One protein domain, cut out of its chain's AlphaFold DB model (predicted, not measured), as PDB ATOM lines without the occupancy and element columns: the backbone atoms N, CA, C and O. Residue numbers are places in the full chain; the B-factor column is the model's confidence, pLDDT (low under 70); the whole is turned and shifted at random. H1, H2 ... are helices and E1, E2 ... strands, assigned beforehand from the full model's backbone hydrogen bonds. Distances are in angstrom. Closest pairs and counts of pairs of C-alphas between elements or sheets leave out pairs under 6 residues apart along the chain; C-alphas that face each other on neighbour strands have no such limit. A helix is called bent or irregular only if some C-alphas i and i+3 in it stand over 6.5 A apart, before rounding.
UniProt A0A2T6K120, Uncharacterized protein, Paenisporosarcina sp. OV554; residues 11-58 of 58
ATOM      1  N   MET A  11     -54.490  25.496  -0.175       82.25
ATOM      2  CA  MET A  11     -53.628  24.630   0.612       82.25
ATOM      3  C   MET A  11     -53.365  25.266   1.974       82.25
ATOM      4  O   MET A  11     -53.086  26.457   2.056       82.25
ATOM      5  N   TYR A  12     -53.474  24.474   3.039       82.44
ATOM      6  CA  TYR A  12     -52.896  24.838   4.327       82.44
ATOM      7  C   TYR A  12     -51.501  24.225   4.381       82.44
ATOM      8  O   TYR A  12     -51.379  23.001   4.442       82.44
ATOM      9  N   ALA A  13     -50.473  25.060   4.286       78.38
ATOM     10  CA  ALA A  13     -49.083  24.630   4.289       78.38
ATOM     11  C   ALA A  13     -48.301  25.532   5.233       78.38
ATOM     12  O   ALA A  13     -47.890  26.620   4.860       78.38
ATOM     13  N   HIS A  14     -48.114  25.088   6.473       70.44
ATOM     14  CA  HIS A  14     -47.318  25.856   7.429       70.44
ATOM     15  C   HIS A  14     -45.818  25.851   7.081       70.44
ATOM     16  O   HIS A  14     -45.102  26.781   7.433       70.44
ATOM     17  N   ASP A  15     -45.366  24.817   6.369       69.19
ATOM     18  CA  ASP A  15     -43.990  24.639   5.915       69.19
ATOM     19  C   ASP A  15     -43.975  24.671   4.378       69.19
ATOM     20  O   ASP A  15     -44.525  23.784   3.711       69.19
ATOM     21  N   HIS A  16     -43.465  25.764   3.806       71.94
ATOM     22  CA  HIS A  16     -43.502  26.010   2.365       71.94
ATOM     23  C   HIS A  16     -42.365  25.243   1.691       71.94
ATOM     24  O   HIS A  16     -41.284  25.782   1.479       71.94
ATOM     25  N   ASN A  17     -42.615  23.991   1.322       82.94
ATOM     26  CA  ASN A  17     -41.676  23.212   0.513       82.94
ATOM     27  C   ASN A  17     -42.240  22.882  -0.877       82.94
ATOM     28  O   ASN A  17     -41.925  21.842  -1.446       82.94
ATOM     29  N   PHE A  18     -43.133  23.724  -1.405       87.31
ATOM     30  CA  PHE A  18     -43.735  23.540  -2.726       87.31
ATOM     31  C   PHE A  18     -43.473  24.755  -3.613       87.31
ATOM     32  O   PHE A  18     -43.802  25.877  -3.238       87.31
ATOM     33  N   ASP A  19     -42.949  24.527  -4.815       87.06
ATOM     34  CA  ASP A  19     -42.557  25.616  -5.728       87.06
ATOM     35  C   ASP A  19     -43.758  26.248  -6.446       87.06
ATOM     36  O   ASP A  19     -43.687  27.333  -7.023       87.06
ATOM     37  N   PHE A  20     -44.887  25.543  -6.449       88.00
ATOM     38  CA  PHE A  20     -46.086  25.895  -7.204       88.00
ATOM     39  C   PHE A  20     -47.198  26.494  -6.335       88.00
ATOM     40  O   PHE A  20     -48.350  26.541  -6.778       88.00
ATOM     41  N   ILE A  21     -46.880  26.944  -5.118       89.44
ATOM     42  CA  ILE A  21     -47.840  27.602  -4.227       89.44
ATOM     43  C   ILE A  21     -47.479  29.071  -4.003       89.44
ATOM     44  O   ILE A  21     -46.311  29.446  -4.007       89.44
ATOM     45  N   THR A  22     -48.488  29.915  -3.805       89.62
ATOM     46  CA  THR A  22     -48.321  31.340  -3.476       89.62
ATOM     47  C   THR A  22     -49.213  31.718  -2.301       89.62
ATOM     48  O   THR A  22     -50.318  31.186  -2.208       89.62
ATOM     49  N   PRO A  23     -48.785  32.609  -1.390       90.06
ATOM     50  CA  PRO A  23     -49.630  33.053  -0.285       90.06
ATOM     51  C   PRO A  23     -50.982  33.586  -0.773       90.06
ATOM     52  O   PRO A  23     -51.061  34.311  -1.766       90.06
ATOM     53  N   PHE A  24     -52.063  33.231  -0.081       87.75
ATOM     54  CA  PHE A  24     -53.390  33.740  -0.403       87.75
ATOM     55  C   PHE A  24     -53.540  35.164   0.128       87.75
ATOM     56  O   PHE A  24     -53.600  35.388   1.338       87.75
ATOM     57  N   GLU A  25     -53.644  36.119  -0.794       82.81
ATOM     58  CA  GLU A  25     -53.921  37.529  -0.517       82.81
ATOM     59  C   GLU A  25     -55.158  37.630   0.389       82.81
ATOM     60  O   GLU A  25     -56.246  37.277  -0.052       82.81
ATOM     61  N   THR A  26     -54.966  38.035   1.655       85.50
ATOM     62  CA  THR A  26     -55.917  38.179   2.799       85.50
ATOM     63  C   THR A  26     -55.566  37.353   4.040       85.50
ATOM     64  O   THR A  26     -56.090  37.654   5.113       85.50
ATOM     65  N   TYR A  27     -54.649  36.386   3.952       84.44
ATOM     66  CA  TYR A  27     -54.191  35.610   5.110       84.44
ATOM     67  C   TYR A  27     -52.696  35.809   5.387       84.44
ATOM     68  O   TYR A  27     -51.956  36.210   4.486       84.44
ATOM     69  N   PRO A  28     -52.229  35.540   6.625       87.44
ATOM     70  CA  PRO A  28     -50.803  35.520   6.915       87.44
ATOM     71  C   PRO A  28     -50.049  34.561   5.987       87.44
ATOM     72  O   PRO A  28     -50.552  33.501   5.613       87.44
ATOM     73  N   GLU A  29     -48.814  34.923   5.647       84.56
ATOM     74  CA  GLU A  29     -48.013  34.227   4.634       84.56
ATOM     75  C   GLU A  29     -47.823  32.729   4.923       84.56
ATOM     76  O   GLU A  29     -47.752  31.924   4.003       84.56
ATOM     77  N   TYR A  30     -47.808  32.357   6.205       83.12
ATOM     78  CA  TYR A  30     -47.565  31.007   6.718       83.12
ATOM     79  C   TYR A  30     -48.833  30.156   6.903       83.12
ATOM     80  O   TYR A  30     -48.777  29.115   7.567       83.12
ATOM     81  N   THR A  31     -49.999  30.615   6.427       86.50
ATOM     82  CA  THR A  31     -51.267  29.895   6.636       86.50
ATOM     83  C   THR A  31     -51.836  29.283   5.367       86.50
ATOM     84  O   THR A  31     -51.923  28.060   5.283       86.50
ATOM     85  N   PHE A  32     -52.282  30.104   4.412       88.06
ATOM     86  CA  PHE A  32     -53.016  29.617   3.247       88.06
ATOM     87  C   PHE A  32     -52.341  30.023   1.963       88.06
ATOM     88  O   PHE A  32     -51.903  31.163   1.812       88.06
ATOM     89  N   HIS A  33     -52.375  29.093   1.015       88.44
ATOM     90  CA  HIS A  33     -51.740  29.254  -0.273       88.44
ATOM     91  C   HIS A  33     -52.690  28.898  -1.400       88.44
ATOM     92  O   HIS A  33     -53.463  27.937  -1.314       88.44
ATOM     93  N   LYS A  34     -52.592  29.665  -2.480       87.88
ATOM     94  CA  LYS A  34     -53.109  29.308  -3.794       87.88
ATOM     95  C   LYS A  34     -52.174  28.292  -4.423       87.88
ATOM     96  O   LYS A  34     -50.957  28.389  -4.285       87.88
ATOM     97  N   ILE A  35     -52.748  27.342  -5.145       87.75
ATOM     98  CA  ILE A  35     -51.994  26.404  -5.972       87.75
ATOM     99  C   ILE A  35     -52.011  26.948  -7.400       87.75
ATOM    100  O   ILE A  35     -53.068  27.047  -8.024       87.75
ATOM    101  N   ASN A  36     -50.844  27.322  -7.918       83.69
ATOM    102  CA  ASN A  36     -50.730  27.991  -9.209       83.69
ATOM    103  C   ASN A  36     -51.142  27.046 -10.353       83.69
ATOM    104  O   ASN A  36     -50.596  25.942 -10.489       83.69
ATOM    105  N   ASN A  37     -52.049  27.510 -11.220       81.81
ATOM    106  CA  ASN A  37     -52.555  26.771 -12.386       81.81
ATOM    107  C   ASN A  37     -53.115  25.382 -12.023       81.81
ATOM    108  O   ASN A  37     -52.721  24.381 -12.618       81.81
ATOM    109  N   CYS A  38     -53.975  25.315 -11.003       83.44
ATOM    110  CA  CYS A  38     -54.601  24.084 -10.522       83.44
ATOM    111  C   CYS A  38     -56.124  24.259 -10.497       83.44
ATOM    112  O   CYS A  38     -56.641  25.032  -9.690       83.44
ATOM    113  N   LEU A  39     -56.838  23.569 -11.387       80.25
ATOM    114  CA  LEU A  39     -58.293  23.689 -11.548       80.25
ATOM    115  C   LEU A  39     -59.037  22.509 -10.930       80.25
ATOM    116  O   LEU A  39     -60.192  22.638 -10.525       80.25
ATOM    117  N   THR A  40     -58.376  21.357 -10.850       82.94
ATOM    118  CA  THR A  40     -58.958  20.132 -10.313       82.94
ATOM    119  C   THR A  40     -58.114  19.547  -9.188       82.94
ATOM    120  O   THR A  40     -56.944  19.872  -8.999       82.94
ATOM    121  N   PHE A  41     -58.719  18.633  -8.429       80.69
ATOM    122  CA  PHE A  41     -57.984  17.811  -7.472       80.69
ATOM    123  C   PHE A  41     -56.928  16.926  -8.157       80.69
ATOM    124  O   PHE A  41     -55.887  16.666  -7.565       80.69
ATOM    125  N   GLY A  42     -57.173  16.486  -9.397       87.50
ATOM    126  CA  GLY A  42     -56.207  15.707 -10.175       87.50
ATOM    127  C   GLY A  42     -54.938  16.507 -10.457       87.50
ATOM    128  O   GLY A  42     -53.849  16.057 -10.109       87.50
ATOM    129  N   ASP A  43     -55.095  17.737 -10.958       86.62
ATOM    130  CA  ASP A  43     -53.984  18.656 -11.249       86.62
ATOM    131  C   ASP A  43     -53.094  18.870 -10.014       86.62
ATOM    132  O   ASP A  43     -51.869  18.979 -10.111       86.62
ATOM    133  N   TRP A  44     -53.714  18.929  -8.831       84.06
ATOM    134  CA  TRP A  44     -53.007  19.083  -7.566       84.06
ATOM    135  C   TRP A  44     -52.121  17.875  -7.246       84.06
ATOM    136  O   TRP A  44     -50.936  18.043  -6.944       84.06
ATOM    137  N   ILE A  45     -52.688  16.667  -7.318       87.31
ATOM    138  CA  ILE A  45     -51.958  15.426  -7.032       87.31
ATOM    139  C   ILE A  45     -50.796  15.247  -8.014       87.31
ATOM    140  O   ILE A  45     -49.694  14.890  -7.592       87.31
ATOM    141  N   GLU A  46     -51.006  15.556  -9.294       91.12
ATOM    142  CA  GLU A  46     -49.957  15.487 -10.316       91.12
ATOM    143  C   GLU A  46     -48.796  16.446 -10.021       91.12
ATOM    144  O   GLU A  46     -47.636  16.035 -10.072       91.12
ATOM    145  N   LYS A  47     -49.075  17.699  -9.633       90.56
ATOM    146  CA  LYS A  47     -48.030  18.679  -9.273       90.56
ATOM    147  C   LYS A  47     -47.182  18.226  -8.085       90.56
ATOM    148  O   LYS A  47     -45.955  18.314  -8.149       90.56
ATOM    149  N   ILE A  48     -47.819  17.713  -7.027       89.06
ATOM    150  CA  ILE A  48     -47.098  17.157  -5.871       89.06
ATOM    151  C   ILE A  48     -46.215  15.990  -6.313       89.06
ATOM    152  O   ILE A  48     -45.038  15.951  -5.959       89.06
ATOM    153  N   ALA A  49     -46.767  15.053  -7.088       91.38
ATOM    154  CA  ALA A  49     -46.033  13.876  -7.535       91.38
ATOM    155  C   ALA A  49     -44.792  14.258  -8.353       91.38
ATOM    156  O   ALA A  49     -43.708  13.739  -8.093       91.38
ATOM    157  N   VAL A  50     -44.927  15.205  -9.287       92.69
ATOM    158  CA  VAL A  50     -43.810  15.698 -10.108       92.69
ATOM    159  C   VAL A  50     -42.708  16.307  -9.245       92.69
ATOM    160  O   VAL A  50     -41.544  15.950  -9.412       92.69
ATOM    161  N   GLN A  51     -43.043  17.193  -8.302       91.06
ATOM    162  CA  GLN A  51     -42.016  17.818  -7.465       91.06
ATOM    163  C   GLN A  51     -41.320  16.793  -6.556       91.06
ATOM    164  O   GLN A  51     -40.098  16.807  -6.441       91.06
ATOM    165  N   MET A  52     -42.068  15.852  -5.975       90.44
ATOM    166  CA  MET A  52     -41.493  14.785  -5.148       90.44
ATOM    167  C   MET A  52     -40.556  13.877  -5.952       90.44
ATOM    168  O   MET A  52     -39.474  13.545  -5.477       90.44
ATOM    169  N   LEU A  53     -40.925  13.519  -7.186       94.38
ATOM    170  CA  LEU A  53     -40.042  12.773  -8.087       94.38
ATOM    171  C   LEU A  53     -38.766  13.561  -8.403       94.38
ATOM    172  O   LEU A  53     -37.678  12.990  -8.388       94.38
ATOM    173  N   ASN A  54     -38.879  14.868  -8.641       92.94
ATOM    174  CA  ASN A  54     -37.717  15.726  -8.871       92.94
ATOM    175  C   ASN A  54     -36.803  15.806  -7.640       92.94
ATOM    176  O   ASN A  54     -35.590  15.827  -7.797       92.94
ATOM    177  N   HIS A  55     -37.356  15.815  -6.424       89.31
ATOM    178  CA  HIS A  55     -36.564  15.802  -5.189       89.31
ATOM    179  C   HIS A  55     -35.838  14.473  -4.942       89.31
ATOM    180  O   HIS A  55     -34.812  14.469  -4.277       89.31
ATOM    181  N   ILE A  56     -36.370  13.352  -5.439       91.50
ATOM    182  CA  ILE A  56     -35.724  12.034  -5.317       91.50
ATOM    183  C   ILE A  56     -34.601  11.865  -6.350       91.50
ATOM    184  O   ILE A  56     -33.625  11.166  -6.089       91.50
ATOM    185  N   ASN A  57     -34.759  12.461  -7.534       82.19
ATOM    186  CA  ASN A  57     -33.829  12.305  -8.655       82.19
ATOM    187  C   ASN A  57     -32.680  13.335  -8.673       82.19
ATOM    188  O   ASN A  57     -31.824  13.245  -9.555       82.19
ATOM    189  N   ASN A  58     -32.676  14.294  -7.744       60.56
ATOM    190  CA  ASN A  58     -31.612  15.282  -7.528       60.56
ATOM    191  C   ASN A  58     -30.746  14.890  -6.328       60.56
ATOM    192  O   ASN A  58     -29.527  15.171  -6.382       60.56
TER     193      ASN A  58
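Overview. This is residues 11 to 58 of the 58 residues of an uncharacterized protein of Paenisporosarcina sp. OV554 (UniProt A0A2T6K120). A small head, made of the two-stranded hairpin E1 and E2 with the loops around it, and one long helix, H1, make the two arms of a V, with the link of residues 36 to 40 at its point. At the other end of H1, residues 53 to 58, of which 53 to 57 belong to H1, stick out free. You have 48 printed residues before you, with two named strands and one named helix in the order E1, E2, H1; the sheet has the order E1 - E2 and is antiparallel, and the class is mixed, helices and strands. The whole is only just compact, close to loose, with a radius of gyration of the C-alphas of 11.4 A, and its outline is only just flat, with spans of 35 by 23 by 12 A.

Arrangement. Start at the sheet, where E1, residues 21 to 23, and E2, residues 32 to 35, form an antiparallel hairpin with 141 degrees between their directions. Look at C-alphas 21 and 35, which face each other at 4.7 A. Then find N 22 and O 34 at 2.9 A, and N 34 and O 22 at 2.7 A, both within hydrogen-bond range. Residues 11 to 12 form a short antiparallel pairing with residues 32 to 33 of E2. Move outward to H1, residues 41 to 57: its closest C-alphas to E2 are those of Ile 35 and Trp 44, 7.6 A apart, the one pair of the two elements within 8 A. E1 and H1 are apart. Within H1 each O i to N i+4 pair is within hydrogen-bond range.

Along the chain. Find C-alpha 21 at (-47.840, 27.602, -4.227), where E1 begins; its three residues, Ile 21 to Pro 23, cover 7.0 A. E2 runs from Phe 32 to Ile 35 over 9.8 A. Next find C-alpha 41 at (-57.984, 17.811, -7.472); from there H1 runs 24.8 A to C-alpha 57 at (-33.829, 12.305, -8.655), and it is not bent.

Size, cuts and confidence. The two C-alphas farthest apart are those of Thr 26 and Asn 57, 35.9 A. The printed part begins at residue 11 and ends at Asn 58, the chain's last residue, and it has no cut. Eight residues make the short link from E1 to E2, and five make the tight link from E2 to H1. In the B-factor column the mean pLDDT of the printed part is 85.2, and residues 15 and 58 are under 70, where the model's confidence is low.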